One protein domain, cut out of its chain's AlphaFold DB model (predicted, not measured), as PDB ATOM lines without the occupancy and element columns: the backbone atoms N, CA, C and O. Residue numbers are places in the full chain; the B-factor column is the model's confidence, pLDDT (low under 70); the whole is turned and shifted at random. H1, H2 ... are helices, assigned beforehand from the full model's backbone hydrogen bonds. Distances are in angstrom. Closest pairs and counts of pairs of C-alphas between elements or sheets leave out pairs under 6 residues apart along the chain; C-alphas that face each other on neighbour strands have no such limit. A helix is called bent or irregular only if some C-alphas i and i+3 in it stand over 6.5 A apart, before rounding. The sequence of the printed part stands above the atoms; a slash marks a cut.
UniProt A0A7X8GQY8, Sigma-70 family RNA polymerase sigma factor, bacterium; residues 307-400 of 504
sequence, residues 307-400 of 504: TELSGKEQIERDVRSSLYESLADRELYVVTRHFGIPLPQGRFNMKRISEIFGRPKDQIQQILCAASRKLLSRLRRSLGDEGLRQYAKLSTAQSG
ATOM      1  N   THR A 307     135.435 137.167 175.814       75.38
ATOM      2  CA  THR A 307     135.605 138.073 174.668       75.38
ATOM      3  C   THR A 307     134.357 138.132 173.781       75.38
ATOM      4  O   THR A 307     133.997 139.205 173.303       75.38
ATOM      5  N   GLU A 308     133.663 137.007 173.581       72.44
ATOM      6  CA  GLU A 308     132.406 136.959 172.820       72.44
ATOM      7  C   GLU A 308     131.263 137.625 173.590       72.44
ATOM      8  O   GLU A 308     130.474 138.359 172.997       72.44
ATOM      9  N   LEU A 309     131.192 137.413 174.909       74.81
ATOM     10  CA  LEU A 309     130.234 138.090 175.789       74.81
ATOM     11  C   LEU A 309     130.442 139.609 175.773       74.81
ATOM     12  O   LEU A 309     129.518 140.351 175.446       74.81
ATOM     13  N   SER A 310     131.672 140.065 176.024       74.44
ATOM     14  CA  SER A 310     132.027 141.491 175.996       74.44
ATOM     15  C   SER A 310     131.749 142.121 174.626       74.44
ATOM     16  O   SER A 310     131.170 143.203 174.538       74.44
ATOM     17  N   GLY A 311     132.100 141.411 173.547       73.44
ATOM     18  CA  GLY A 311     131.824 141.830 172.175       73.44
ATOM     19  C   GLY A 311     130.327 141.963 171.884       73.44
ATOM     20  O   GLY A 311     129.908 142.968 171.314       73.44
ATOM     21  N   LYS A 312     129.499 141.004 172.322       70.56
ATOM     22  CA  LYS A 312     128.032 141.092 172.214       70.56
ATOM     23  C   LYS A 312     127.463 142.284 172.962       70.56
ATOM     24  O   LYS A 312     126.663 143.018 172.392       70.56
ATOM     25  N   GLU A 313     127.850 142.486 174.219       74.38
ATOM     26  CA  GLU A 313     127.340 143.619 174.991       74.38
ATOM     27  C   GLU A 313     127.706 144.952 174.332       74.38
ATOM     28  O   GLU A 313     126.882 145.867 174.302       74.38
ATOM     29  N   GLN A 314     128.911 145.056 173.762       74.00
ATOM     30  CA  GLN A 314     129.327 146.239 173.019       74.00
ATOM     31  C   GLN A 314     128.497 146.429 171.739       74.00
ATOM     32  O   GLN A 314     127.950 147.515 171.549       74.00
ATOM     33  N   ILE A 315     128.281 145.371 170.940       74.38
ATOM     34  CA  ILE A 315     127.351 145.391 169.791       74.38
ATOM     35  C   ILE A 315     125.980 145.914 170.221       74.38
ATOM     36  O   ILE A 315     125.415 146.794 169.572       74.38
ATOM     37  N   GLU A 316     125.420 145.383 171.309       72.81
ATOM     38  CA  GLU A 316     124.099 145.800 171.765       72.81
ATOM     39  C   GLU A 316     124.075 147.260 172.234       72.81
ATOM     40  O   GLU A 316     123.097 147.958 171.960       72.81
ATOM     41  N   ARG A 317     125.119 147.739 172.924       74.88
ATOM     42  CA  ARG A 317     125.251 149.149 173.330       74.88
ATOM     43  C   ARG A 317     125.329 150.068 172.108       74.88
ATOM     44  O   ARG A 317     124.559 151.027 172.047       74.88
ATOM     45  N   ASP A 318     126.159 149.736 171.120       73.69
ATOM     46  CA  ASP A 318     126.363 150.524 169.894       73.69
ATOM     47  C   ASP A 318     125.119 150.545 168.989       73.69
ATOM     48  O   ASP A 318     124.775 151.566 168.387       73.69
ATOM     49  N   VAL A 319     124.406 149.417 168.900       75.25
ATOM     50  CA  VAL A 319     123.133 149.329 168.172       75.25
ATOM     51  C   VAL A 319     122.041 150.097 168.916       75.25
ATOM     52  O   VAL A 319     121.291 150.833 168.276       75.25
ATOM     53  N   ARG A 320     121.954 149.998 170.252       73.81
ATOM     54  CA  ARG A 320     120.989 150.767 171.059       73.81
ATOM     55  C   ARG A 320     121.223 152.275 170.930       73.81
ATOM     56  O   ARG A 320     120.265 152.986 170.637       73.81
ATOM     57  N   SER A 321     122.451 152.771 171.089       73.94
ATOM     58  CA  SER A 321     122.755 154.204 170.923       73.94
ATOM     59  C   SER A 321     122.419 154.688 169.507       73.94
ATOM     60  O   SER A 321     121.676 155.658 169.339       73.94
ATOM     61  N   SER A 322     122.837 153.937 168.482       72.38
ATOM     62  CA  SER A 322     122.531 154.245 167.078       72.38
ATOM     63  C   SER A 322     121.028 154.261 166.777       72.38
ATOM     64  O   SER A 322     120.573 155.123 166.023       72.38
ATOM     65  N   LEU A 323     120.241 153.350 167.362       71.88
ATOM     66  CA  LEU A 323     118.777 153.329 167.241       71.88
ATOM     67  C   LEU A 323     118.149 154.611 167.812       71.88
ATOM     68  O   LEU A 323     117.328 155.229 167.137       71.88
ATOM     69  N   TYR A 324     118.540 155.026 169.023       70.12
ATOM     70  CA  TYR A 324     117.939 156.184 169.699       70.12
ATOM     71  C   TYR A 324     118.307 157.535 169.075       70.12
ATOM     72  O   TYR A 324     117.509 158.467 169.150       70.12
ATOM     73  N   GLU A 325     119.489 157.664 168.470       72.38
ATOM     74  CA  GLU A 325     119.964 158.943 167.924       72.38
ATOM     75  C   GLU A 325     119.636 159.181 166.443       72.38
ATOM     76  O   GLU A 325     119.724 160.319 165.976       72.38
ATOM     77  N   SER A 326     119.349 158.130 165.666       71.56
ATOM     78  CA  SER A 326     119.266 158.229 164.196       71.56
ATOM     79  C   SER A 326     117.864 158.090 163.605       71.56
ATOM     80  O   SER A 326     117.659 158.447 162.442       71.56
ATOM     81  N   LEU A 327     116.909 157.581 164.385       77.38
ATOM     82  CA  LEU A 327     115.568 157.234 163.925       77.38
ATOM     83  C   LEU A 327     114.519 158.150 164.549       77.38
ATOM     84  O   LEU A 327     114.528 158.398 165.754       77.38
ATOM     85  N   ALA A 328     113.563 158.607 163.739       79.62
ATOM     86  CA  ALA A 328     112.369 159.255 164.274       79.62
ATOM     87  C   ALA A 328     111.523 158.241 165.068       79.62
ATOM     88  O   ALA A 328     111.514 157.058 164.730       79.62
ATOM     89  N   ASP A 329     110.742 158.691 166.058       74.69
ATOM     90  CA  ASP A 329     109.977 157.807 166.966       74.69
ATOM     91  C   ASP A 329     109.106 156.758 166.219       74.69
ATOM     92  O   ASP A 329     108.970 155.616 166.667       74.69
ATOM     93  N   ARG A 330     108.575 157.100 165.031       77.06
ATOM     94  CA  ARG A 330     107.836 156.175 164.141       77.06
ATOM     95  C   ARG A 330     108.728 155.106 163.494       77.06
ATOM     96  O   ARG A 330     108.344 153.942 163.430       77.06
ATOM     97  N   GLU A 331     109.903 155.499 163.006       80.31
ATOM     98  CA  GLU A 331     110.880 154.603 162.375       80.31
ATOM     99  C   GLU A 331     111.475 153.642 163.412       80.31
ATOM    100  O   GLU A 331     111.555 152.437 163.168       80.31
ATOM    101  N   LEU A 332     111.806 154.174 164.595       76.94
ATOM    102  CA  LEU A 332     112.288 153.422 165.749       76.94
ATOM    103  C   LEU A 332     111.295 152.321 166.133       76.94
ATOM    104  O   LEU A 332     111.684 151.161 166.216       76.94
ATOM    105  N   TYR A 333     110.005 152.647 166.282       77.12
ATOM    106  CA  TYR A 333     108.984 151.653 166.619       77.12
ATOM    107  C   TYR A 333     108.873 150.542 165.559       77.12
ATOM    108  O   TYR A 333     108.836 149.365 165.916       77.12
ATOM    109  N   VAL A 334     108.862 150.878 164.262       79.25
ATOM    110  CA  VAL A 334     108.793 149.876 163.178       79.25
ATOM    111  C   VAL A 334     110.003 148.932 163.210       79.25
ATOM    112  O   VAL A 334     109.821 147.714 163.172       79.25
ATOM    113  N   VAL A 335     111.223 149.464 163.340       78.25
ATOM    114  CA  VAL A 335     112.458 148.663 163.425       78.25
ATOM    115  C   VAL A 335     112.463 147.800 164.690       78.25
ATOM    116  O   VAL A 335     112.615 146.580 164.604       78.25
ATOM    117  N   THR A 336     112.216 148.396 165.856       75.75
ATOM    118  CA  THR A 336     112.184 147.699 167.148       75.75
ATOM    119  C   THR A 336     111.183 146.548 167.164       75.75
ATOM    120  O   THR A 336     111.518 145.459 167.633       75.75
ATOM    121  N   ARG A 337     109.975 146.741 166.617       77.56
ATOM    122  CA  ARG A 337     108.939 145.696 166.563       77.56
ATOM    123  C   ARG A 337     109.197 144.626 165.507       77.56
ATOM    124  O   ARG A 337     108.819 143.478 165.725       77.56
ATOM    125  N   HIS A 338     109.833 144.963 164.388       77.88
ATOM    126  CA  HIS A 338     110.145 143.977 163.354       77.88
ATOM    127  C   HIS A 338     111.312 143.064 163.758       77.88
ATOM    128  O   HIS A 338     111.215 141.844 163.631       77.88
ATOM    129  N   PHE A 339     112.395 143.637 164.294       72.69
ATOM    130  CA  PHE A 339     113.597 142.882 164.666       72.69
ATOM    131  C   PHE A 339     113.556 142.304 166.091       72.69
ATOM    132  O   PHE A 339     114.216 141.292 166.338       72.69
ATOM    133  N   GLY A 340     112.745 142.878 166.990       67.69
ATOM    134  CA  GLY A 340     112.632 142.459 168.395       67.69
ATOM    135  C   GLY A 340     113.722 143.050 169.296       67.69
ATOM    136  O   GLY A 340     114.241 142.354 170.158       67.69
ATOM    137  N   ILE A 341     114.127 144.305 169.058       66.69
ATOM    138  CA  ILE A 341     115.249 144.964 169.754       66.69
ATOM    139  C   ILE A 341     114.794 146.348 170.249       66.69
ATOM    140  O   ILE A 341     114.414 147.160 169.405       66.69
ATOM    141  N   PRO A 342     114.842 146.692 171.554       51.41
ATOM    142  CA  PRO A 342     115.354 145.918 172.693       51.41
ATOM    143  C   PRO A 342     114.265 145.224 173.539       51.41
ATOM    144  O   PRO A 342     114.581 144.717 174.612       51.41
ATOM    145  N   LEU A 343     112.986 145.254 173.139       52.19
ATOM    146  CA  LEU A 343     111.911 144.691 173.966       52.19
ATOM    147  C   LEU A 343     111.901 143.150 173.919       52.19
ATOM    148  O   LEU A 343     111.994 142.595 172.828       52.19
ATOM    149  N   PRO A 344     111.627 142.459 175.046       48.47
ATOM    150  CA  PRO A 344     111.461 140.998 175.089       48.47
ATOM    151  C   PRO A 344     110.177 140.501 174.393       48.47
ATOM    152  O   PRO A 344     109.895 139.304 174.369       48.47
ATOM    153  N   GLN A 345     109.368 141.406 173.831       52.03
ATOM    154  CA  GLN A 345     108.197 141.056 173.035       52.03
ATOM    155  C   GLN A 345     108.646 140.621 171.632       52.03
ATOM    156  O   GLN A 345     109.310 141.377 170.923       52.03
ATOM    157  N   GLY A 346     108.275 139.398 171.241       56.72
ATOM    158  CA  GLY A 346     108.746 138.754 170.012       56.72
ATOM    159  C   GLY A 346     108.449 139.519 168.714       56.72
ATOM    160  O   GLY A 346     107.543 140.351 168.642       56.72
ATOM    161  N   ARG A 347     109.218 139.191 167.666       69.94
ATOM    162  CA  ARG A 347     109.167 139.826 166.337       69.94
ATOM    163  C   ARG A 347     107.747 139.875 165.767       69.94
ATOM    164  O   ARG A 347     107.060 138.854 165.696       69.94
ATOM    165  N   PHE A 348     107.329 141.041 165.281       75.94
ATOM    166  CA  PHE A 348     106.062 141.199 164.570       75.94
ATOM    167  C   PHE A 348     106.241 141.093 163.051       75.94
ATOM    168  O   PHE A 348     107.031 141.805 162.424       75.94
ATOM    169  N   ASN A 349     105.421 140.232 162.444       79.81
ATOM    170  CA  ASN A 349     105.260 140.160 160.995       79.81
ATOM    171  C   ASN A 349     104.750 141.495 160.441       79.81
ATOM    172  O   ASN A 349     103.891 142.136 161.047       79.81
ATOM    173  N   MET A 350     105.201 141.854 159.234       78.69
ATOM    174  CA  MET A 350     104.864 143.133 158.589       78.69
ATOM    175  C   MET A 350     103.346 143.394 158.513       78.69
ATOM    176  O   MET A 350     102.928 144.533 158.679       78.69
ATOM    177  N   LYS A 351     102.526 142.337 158.354       78.69
ATOM    178  CA  LYS A 351     101.048 142.402 158.386       78.69
ATOM    179  C   LYS A 351     100.499 142.983 159.700       78.69
ATOM    180  O   LYS A 351      99.683 143.899 159.683       78.69
ATOM    181  N   ARG A 352     101.019 142.513 160.836       78.19
ATOM    182  CA  ARG A 352     100.614 142.976 162.171       78.19
ATOM    183  C   ARG A 352     101.068 144.413 162.430       78.19
ATOM    184  O   ARG A 352     100.389 145.161 163.118       78.19
ATOM    185  N   ILE A 353     102.197 144.818 161.842       79.81
ATOM    186  CA  ILE A 353     102.659 146.213 161.878       79.81
ATOM    187  C   ILE A 353     101.745 147.100 161.002       79.81
ATOM    188  O   ILE A 353     101.387 148.186 161.444       79.81
ATOM    189  N   SER A 354     101.287 146.639 159.826       79.88
ATOM    190  CA  SER A 354     100.304 147.380 159.002       79.88
ATOM    191  C   SER A 354      98.952 147.575 159.673       79.88
ATOM    192  O   SER A 354      98.404 148.671 159.593       79.88
ATOM    193  N   GLU A 355      98.459 146.561 160.384       77.81
ATOM    194  CA  GLU A 355      97.227 146.650 161.175       77.81
ATOM    195  C   GLU A 355      97.348 147.709 162.286       77.81
ATOM    196  O   GLU A 355      96.453 148.530 162.444       77.81
ATOM    197  N   ILE A 356      98.479 147.753 163.005       75.75
ATOM    198  CA  ILE A 356      98.715 148.717 164.099       75.75
ATOM    199  C   ILE A 356      98.875 150.163 163.593       75.75
ATOM    200  O   ILE A 356      98.460 151.094 164.274       75.75
ATOM    201  N   PHE A 357      99.493 150.372 162.427       73.81
ATOM    202  CA  PHE A 357      99.738 151.714 161.877       73.81
ATOM    203  C   PHE A 357      98.654 152.223 160.916       73.81
ATOM    204  O   PHE A 357      98.790 153.343 160.420       73.81
ATOM    205  N   GLY A 358      97.641 151.413 160.585       77.31
ATOM    206  CA  GLY A 358      96.623 151.763 159.586       77.31
ATOM    207  C   GLY A 358      97.198 152.038 158.188       77.31
ATOM    208  O   GLY A 358      96.661 152.856 157.445       77.31
ATOM    209  N   ARG A 359      98.332 151.417 157.829       82.50
ATOM    210  CA  ARG A 359      99.081 151.706 156.589       82.50
ATOM    211  C   ARG A 359      99.323 150.456 155.752       82.50
ATOM    212  O   ARG A 359      99.576 149.397 156.324       82.50
ATOM    213  N   PRO A 360      99.337 150.558 154.410       81.44
ATOM    214  CA  PRO A 360      99.653 149.423 153.552       81.44
ATOM    215  C   PRO A 360     101.077 148.915 153.815       81.44
ATOM    216  O   PRO A 360     101.997 149.688 154.105       81.44
ATOM    217  N   LYS A 361     101.256 147.597 153.676       81.44
ATOM    218  CA  LYS A 361     102.512 146.879 153.938       81.44
ATOM    219  C   LYS A 361     103.724 147.536 153.264       81.44
ATOM    220  O   LYS A 361     104.783 147.640 153.882       81.44
ATOM    221  N   ASP A 362     103.554 148.018 152.037       80.31
ATOM    222  CA  ASP A 362     104.640 148.572 151.225       80.31
ATOM    223  C   ASP A 362     105.165 149.902 151.782       80.31
ATOM    224  O   ASP A 362     106.371 150.140 151.758       80.31
ATOM    225  N   GLN A 363     104.305 150.730 152.394       79.50
ATOM    226  CA  GLN A 363     104.752 151.939 153.097       79.50
ATOM    227  C   GLN A 363     105.576 151.596 154.343       79.50
ATOM    228  O   GLN A 363     106.573 152.256 154.623       79.50
ATOM    229  N   ILE A 364     105.212 150.546 155.082       80.69
ATOM    230  CA  ILE A 364     105.996 150.095 156.243       80.69
ATOM    231  C   ILE A 364     107.322 149.483 155.799       80.69
ATOM    232  O   ILE A 364     108.343 149.718 156.440       80.69
ATOM    233  N   GLN A 365     107.341 148.774 154.670       79.31
ATOM    234  CA  GLN A 365     108.576 148.286 154.064       79.31
ATOM    235  C   GLN A 365     109.472 149.447 153.590       79.31
ATOM    236  O   GLN A 365     110.678 149.403 153.815       79.31
ATOM    237  N   GLN A 366     108.911 150.519 153.018       82.19
ATOM    238  CA  GLN A 366     109.654 151.746 152.696       82.19
ATOM    239  C   GLN A 366     110.220 152.428 153.951       82.19
ATOM    240  O   GLN A 366     111.405 152.762 153.967       82.19
ATOM    241  N   ILE A 367     109.419 152.575 155.013       80.50
ATOM    242  CA  ILE A 367     109.857 153.120 156.310       80.50
ATOM    243  C   ILE A 367     110.999 152.274 156.886       80.50
ATOM    244  O   ILE A 367     112.028 152.821 157.272       80.50
ATOM    245  N   LEU A 368     110.866 150.945 156.887       79.19
ATOM    246  CA  LEU A 368     111.891 150.032 157.391       79.19
ATOM    247  C   LEU A 368     113.178 150.077 156.551       79.19
ATOM    248  O   LEU A 368     114.267 150.044 157.116       79.19
ATOM    249  N   CYS A 369     113.076 150.216 155.226       80.81
ATOM    250  CA  CYS A 369     114.224 150.410 154.334       80.81
ATOM    251  C   CYS A 369     114.911 151.773 154.521       80.81
ATOM    252  O   CYS A 369     116.135 151.857 154.435       80.81
ATOM    253  N   ALA A 370     114.162 152.848 154.772       78.94
ATOM    254  CA  ALA A 370     114.737 154.157 155.081       78.94
ATOM    255  C   ALA A 370     115.445 154.137 156.447       78.94
ATOM    256  O   ALA A 370     116.588 154.582 156.567       78.94
ATOM    257  N   ALA A 371     114.795 153.542 157.447       77.00
ATOM    258  CA  ALA A 371     115.309 153.373 158.798       77.00
ATOM    259  C   ALA A 371     116.585 152.512 158.839       77.00
ATOM    260  O   ALA A 371     117.584 152.913 159.435       77.00
ATOM    261  N   SER A 372     116.597 151.361 158.157       76.94
ATOM    262  CA  SER A 372     117.770 150.480 158.120       76.94
ATOM    263  C   SER A 372     118.962 151.130 157.414       76.94
ATOM    264  O   SER A 372     120.082 151.012 157.903       76.94
ATOM    265  N   ARG A 373     118.746 151.898 156.335       77.75
ATOM    266  CA  ARG A 373     119.811 152.687 155.683       77.75
ATOM    267  C   ARG A 373     120.391 153.754 156.612       77.75
ATOM    268  O   ARG A 373     121.612 153.870 156.688       77.75
ATOM    269  N   LYS A 374     119.547 154.506 157.334       80.38
ATOM    270  CA  LYS A 374     119.996 155.494 158.335       80.38
ATOM    271  C   LYS A 374     120.873 154.826 159.396       80.38
ATOM    272  O   LYS A 374     122.016 155.246 159.584       80.38
ATOM    273  N   LEU A 375     120.375 153.746 159.998       77.44
ATOM    274  CA  LEU A 375     121.068 152.977 161.033       77.44
ATOM    275  C   LEU A 375     122.403 152.399 160.536       77.44
ATOM    276  O   LEU A 375     123.431 152.613 161.173       77.44
ATOM    277  N   LEU A 376     122.426 151.752 159.366       73.25
ATOM    278  CA  LEU A 376     123.656 151.217 158.771       73.25
ATOM    279  C   LEU A 376     124.665 152.327 158.439       73.25
ATOM    280  O   LEU A 376     125.857 152.155 158.677       73.25
ATOM    281  N   SER A 377     124.212 153.486 157.946       77.38
ATOM    282  CA  SER A 377     125.102 154.620 157.660       77.38
ATOM    283  C   SER A 377     125.734 155.224 158.920       77.38
ATOM    284  O   SER A 377     126.864 155.705 158.863       77.38
ATOM    285  N   ARG A 378     125.030 155.172 160.060       74.88
ATOM    286  CA  ARG A 378     125.527 155.591 161.379       74.88
ATOM    287  C   ARG A 378     126.507 154.576 161.954       74.88
ATOM    288  O   ARG A 378     127.624 154.970 162.262       74.88
ATOM    289  N   LEU A 379     126.141 153.292 161.992       71.50
ATOM    290  CA  LEU A 379     127.027 152.215 162.452       71.50
ATOM    291  C   LEU A 379     128.336 152.178 161.648       71.50
ATOM    292  O   LEU A 379     129.411 152.050 162.222       71.50
ATOM    293  N   ARG A 380     128.276 152.397 160.327       73.31
ATOM    294  CA  ARG A 380     129.473 152.484 159.474       73.31
ATOM    295  C   ARG A 380     130.371 153.685 159.792       73.31
ATOM    296  O   ARG A 380     131.574 153.601 159.576       73.31
ATOM    297  N   ARG A 381     129.819 154.784 160.321       73.38
ATOM    298  CA  ARG A 381     130.599 155.946 160.785       73.38
ATOM    299  C   ARG A 381     131.159 155.764 162.196       73.38
ATOM    300  O   ARG A 381     132.242 156.267 162.452       73.38
ATOM    301  N   SER A 382     130.442 155.086 163.094       68.44
ATOM    302  CA  SER A 382     130.885 154.892 164.483       68.44
ATOM    303  C   SER A 382     131.886 153.746 164.652       68.44
ATOM    304  O   SER A 382     132.725 153.815 165.539       68.44
ATOM    305  N   LEU A 383     131.804 152.702 163.816       64.19
ATOM    306  CA  LEU A 383     132.601 151.469 163.939       64.19
ATOM    307  C   LEU A 383     133.605 151.252 162.795       64.19
ATOM    308  O   LEU A 383     134.454 150.363 162.877       64.19
ATOM    309  N   GLY A 384     133.483 152.016 161.706       67.81
ATOM    310  CA  GLY A 384     134.215 151.767 160.464       67.81
ATOM    311  C   GLY A 384     133.864 150.424 159.806       67.81
ATOM    312  O   GLY A 384     133.044 149.642 160.297       67.81
ATOM    313  N   ASP A 385     134.507 150.132 158.674       61.91
ATOM    314  CA  ASP A 385     134.308 148.856 157.970       61.91
ATOM    315  C   ASP A 385     134.947 147.665 158.705       61.91
ATOM    316  O   ASP A 385     134.506 146.529 158.527       61.91
ATOM    317  N   GLU A 386     135.950 147.891 159.559       58.62
ATOM    318  CA  GLU A 386     136.591 146.823 160.335       58.62
ATOM    319  C   GLU A 386     135.760 146.387 161.546       58.62
ATOM    320  O   GLU A 386     135.548 145.184 161.716       58.62
ATOM    321  N   GLY A 387     135.202 147.321 162.327       63.25
ATOM    322  CA  GLY A 387     134.312 146.988 163.446       63.25
ATOM    323  C   GLY A 387     133.053 146.252 162.975       63.25
ATOM    324  O   GLY A 387     132.683 145.216 163.526       63.25
ATOM    325  N   LEU A 388     132.461 146.688 161.855       63.56
ATOM    326  CA  LEU A 388     131.351 145.973 161.211       63.56
ATOM    327  C   LEU A 388     131.729 144.547 160.762       63.56
ATOM    328  O   LEU A 388     130.917 143.630 160.895       63.56
ATOM    329  N   ARG A 389     132.957 144.323 160.272       62.56
ATOM    330  CA  ARG A 389     133.457 142.978 159.922       62.56
ATOM    331  C   ARG A 389     133.699 142.104 161.153       62.56
ATOM    332  O   ARG A 389     133.442 140.903 161.088       62.56
ATOM    333  N   GLN A 390     134.171 142.670 162.264       61.19
ATOM    334  CA  GLN A 390     134.304 141.951 163.538       61.19
ATOM    335  C   GLN A 390     132.925 141.516 164.061       61.19
ATOM    336  O   GLN A 390     132.729 140.351 164.407       61.19
ATOM    337  N   TYR A 391     131.933 142.407 164.002       63.44
ATOM    338  CA  TYR A 391     130.553 142.121 164.402       63.44
ATOM    339  C   TYR A 391     129.860 141.088 163.495       63.44
ATOM    340  O   TYR A 391     129.127 140.228 163.988       63.44
ATOM    341  N   ALA A 392     130.143 141.089 162.187       58.84
ATOM    342  CA  ALA A 392     129.647 140.059 161.272       58.84
ATOM    343  C   ALA A 392     130.145 138.648 161.649       58.84
ATOM    344  O   ALA A 392     129.346 137.711 161.672       58.84
ATOM    345  N   LYS A 393     131.431 138.509 162.012       57.09
ATOM    346  CA  LYS A 393     132.038 137.232 162.442       57.09
ATOM    347  C   LYS A 393     131.424 136.691 163.741       57.09
ATOM    348  O   LYS A 393     131.176 135.491 163.844       57.09
ATOM    349  N   LEU A 394     131.140 137.569 164.707       53.34
ATOM    350  CA  LEU A 394     130.490 137.201 165.973       53.34
ATOM    351  C   LEU A 394     129.035 136.734 165.761       53.34
ATOM    352  O   LEU A 394     128.589 135.775 166.385       53.34
ATOM    353  N   SER A 395     128.303 137.365 164.836       45.91
ATOM    354  CA  SER A 395     126.903 137.023 164.534       45.91
ATOM    355  C   SER A 395     126.739 135.654 163.852       45.91
ATOM    356  O   SER A 395     125.813 134.897 164.170       45.91
ATOM    357  N   THR A 396     127.665 135.290 162.954       46.47
ATOM    358  CA  THR A 396     127.633 133.999 162.242       46.47
ATOM    359  C   THR A 396     127.768 132.783 163.156       46.47
ATOM    360  O   THR A 396     127.247 131.726 162.817       46.47
ATOM    361  N   ALA A 397     128.407 132.917 164.322       44.59
ATOM    362  CA  ALA A 397     128.599 131.799 165.244       44.59
ATOM    363  C   ALA A 397     127.325 131.417 166.027       44.59
ATOM    364  O   ALA A 397     127.182 130.270 166.437       44.59
ATOM    365  N   GLN A 398     126.419 132.371 166.294       43.44
ATOM    366  CA  GLN A 398     125.417 132.239 167.371       43.44
ATOM    367  C   GLN A 398     124.026 132.814 167.021       43.44
ATOM    368  O   GLN A 398     123.240 133.164 167.906       43.44
ATOM    369  N   SER A 399     123.669 132.859 165.731       33.41
ATOM    370  CA  SER A 399     122.387 133.395 165.221       33.41
ATOM    371  C   SER A 399     121.098 132.729 165.765       33.41
ATOM    372  O   SER A 399     120.003 133.211 165.474       33.41
ATOM    373  N   GLY A 400     121.196 131.660 166.565       37.62
ATOM    374  CA  GLY A 400     120.057 130.987 167.207       37.62
ATOM    375  C   GLY A 400     119.641 131.512 168.595       37.62
ATOM    376  O   GLY A 400     118.488 131.328 168.969       37.62
TER     377      GLY A 400
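This is residues 307 to 400 of the 504 residues of the protein "Sigma-70 family RNA polymerase sigma factor" of bacterium (UniProt A0A7X8GQY8). One long helix arm, H4a, makes a spine along which H3, H2 and the last part of H1 follow one another, H2 and H3 crossing its line at nearly a right angle and H1 at a steep slant. Beyond a sharp bend the chain turns into the second arm, H4b, which folds back to pack on the first part of H1, giving a rough triangle of H1, H4a and H4b at that end, while H2 and H3, a helical hairpin, cover the other part of H4a. The printed part has 94 residues with four named helices, in the order H1, H2, H3, H4, and no named strand; its class is all helix. It is compact, with a radius of gyration of the C-alphas of 14.2 A, and its elongated outline spans 43 by 27 by 18 A.

Begin at C-alpha 307, at (135.605, 138.073, 174.668); from there H1, residues 307 to 326, runs 28.0 A from first to last C-alpha and ends at C-alpha 326, at (119.266, 158.229, 164.196). After two residues you reach H2, residues 329 to 339, 15.5 A long. Ten residues further on, H3 takes residues 350 to 357 and measures 10.5 A. Then look for H4, residues 361 to 398, the longest helix with 38 residues; by its hydrogen bonds it was assigned as one helix, but it is bent, and C-alphas 382 and 385 are 9.5 A apart where a regular helix has about 5 A. Its arm H4a, residues 361 to 382, starts at (102.512, 146.879, 153.938) and is 31.3 A long. Its arm H4b, residues 385 to 398, is 21.1 A long and ends at C-alpha 398, at (125.417, 132.239, 167.371).

Start from the hub, H4, which touches the three other helices, and walk along H4a from its first residue. Residues 361 to 365 of H4a touch H3, about perpendicular at 81 degrees; the closest C-alphas are those of Ser 354 and Lys 361, 5.5 A apart. Residues 364 to 372 touch H2, about perpendicular at 87 degrees, and here the C-alphas of Glu 331 and Ala 371 come closest, at 5.8 A. Residues 374 to 379 touch residues 318 to 326 of H1 at a steep tilt of 62 degrees, opposite ways, with the C-alphas of Ser 322 and Leu 375 closest at 6.3 A. Past the bend, the lines of H4a and H4b stand at a steep tilt of 61 degrees. Residues 391 to 394 of H4b touch residues 308 to 315 of H1 at a steep tilt of 60 degrees, opposite ways; the closest C-alphas, of Ile 315 and Tyr 391, are 7.1 A apart. H2 and H3 form a helical hairpin and touch at a shallow tilt of 29 degrees, opposite ways, the C-alphas of His 338 and Met 350 being closest at 7.2 A. H1 and H2 are close but not clearly touching, 6.7 A between the closest C-alphas, of Leu 323 and Leu 332. H1 and H3 are apart, and H4b is apart from H2 and from H3. Look at the backbone O i to N i+4 pairs: each is within hydrogen-bond range in H1, H2, H3 and H4a, and 8 of 10 are in H4b.

The two C-alphas farthest apart, those of Thr 307 and Gly 358, are 44.0 A from each other, while the first and last printed C-alphas, 307 and 400, are 18.6 A apart. The printed part has no cut. The links H1 to H2 and H3 to H4 are tight, and H2 to H3 is short. The mean pLDDT of the printed part is 70.7; look for values under 70 at residues 340 to 347 and 382 to 400, and note that H4b has a mean of 56.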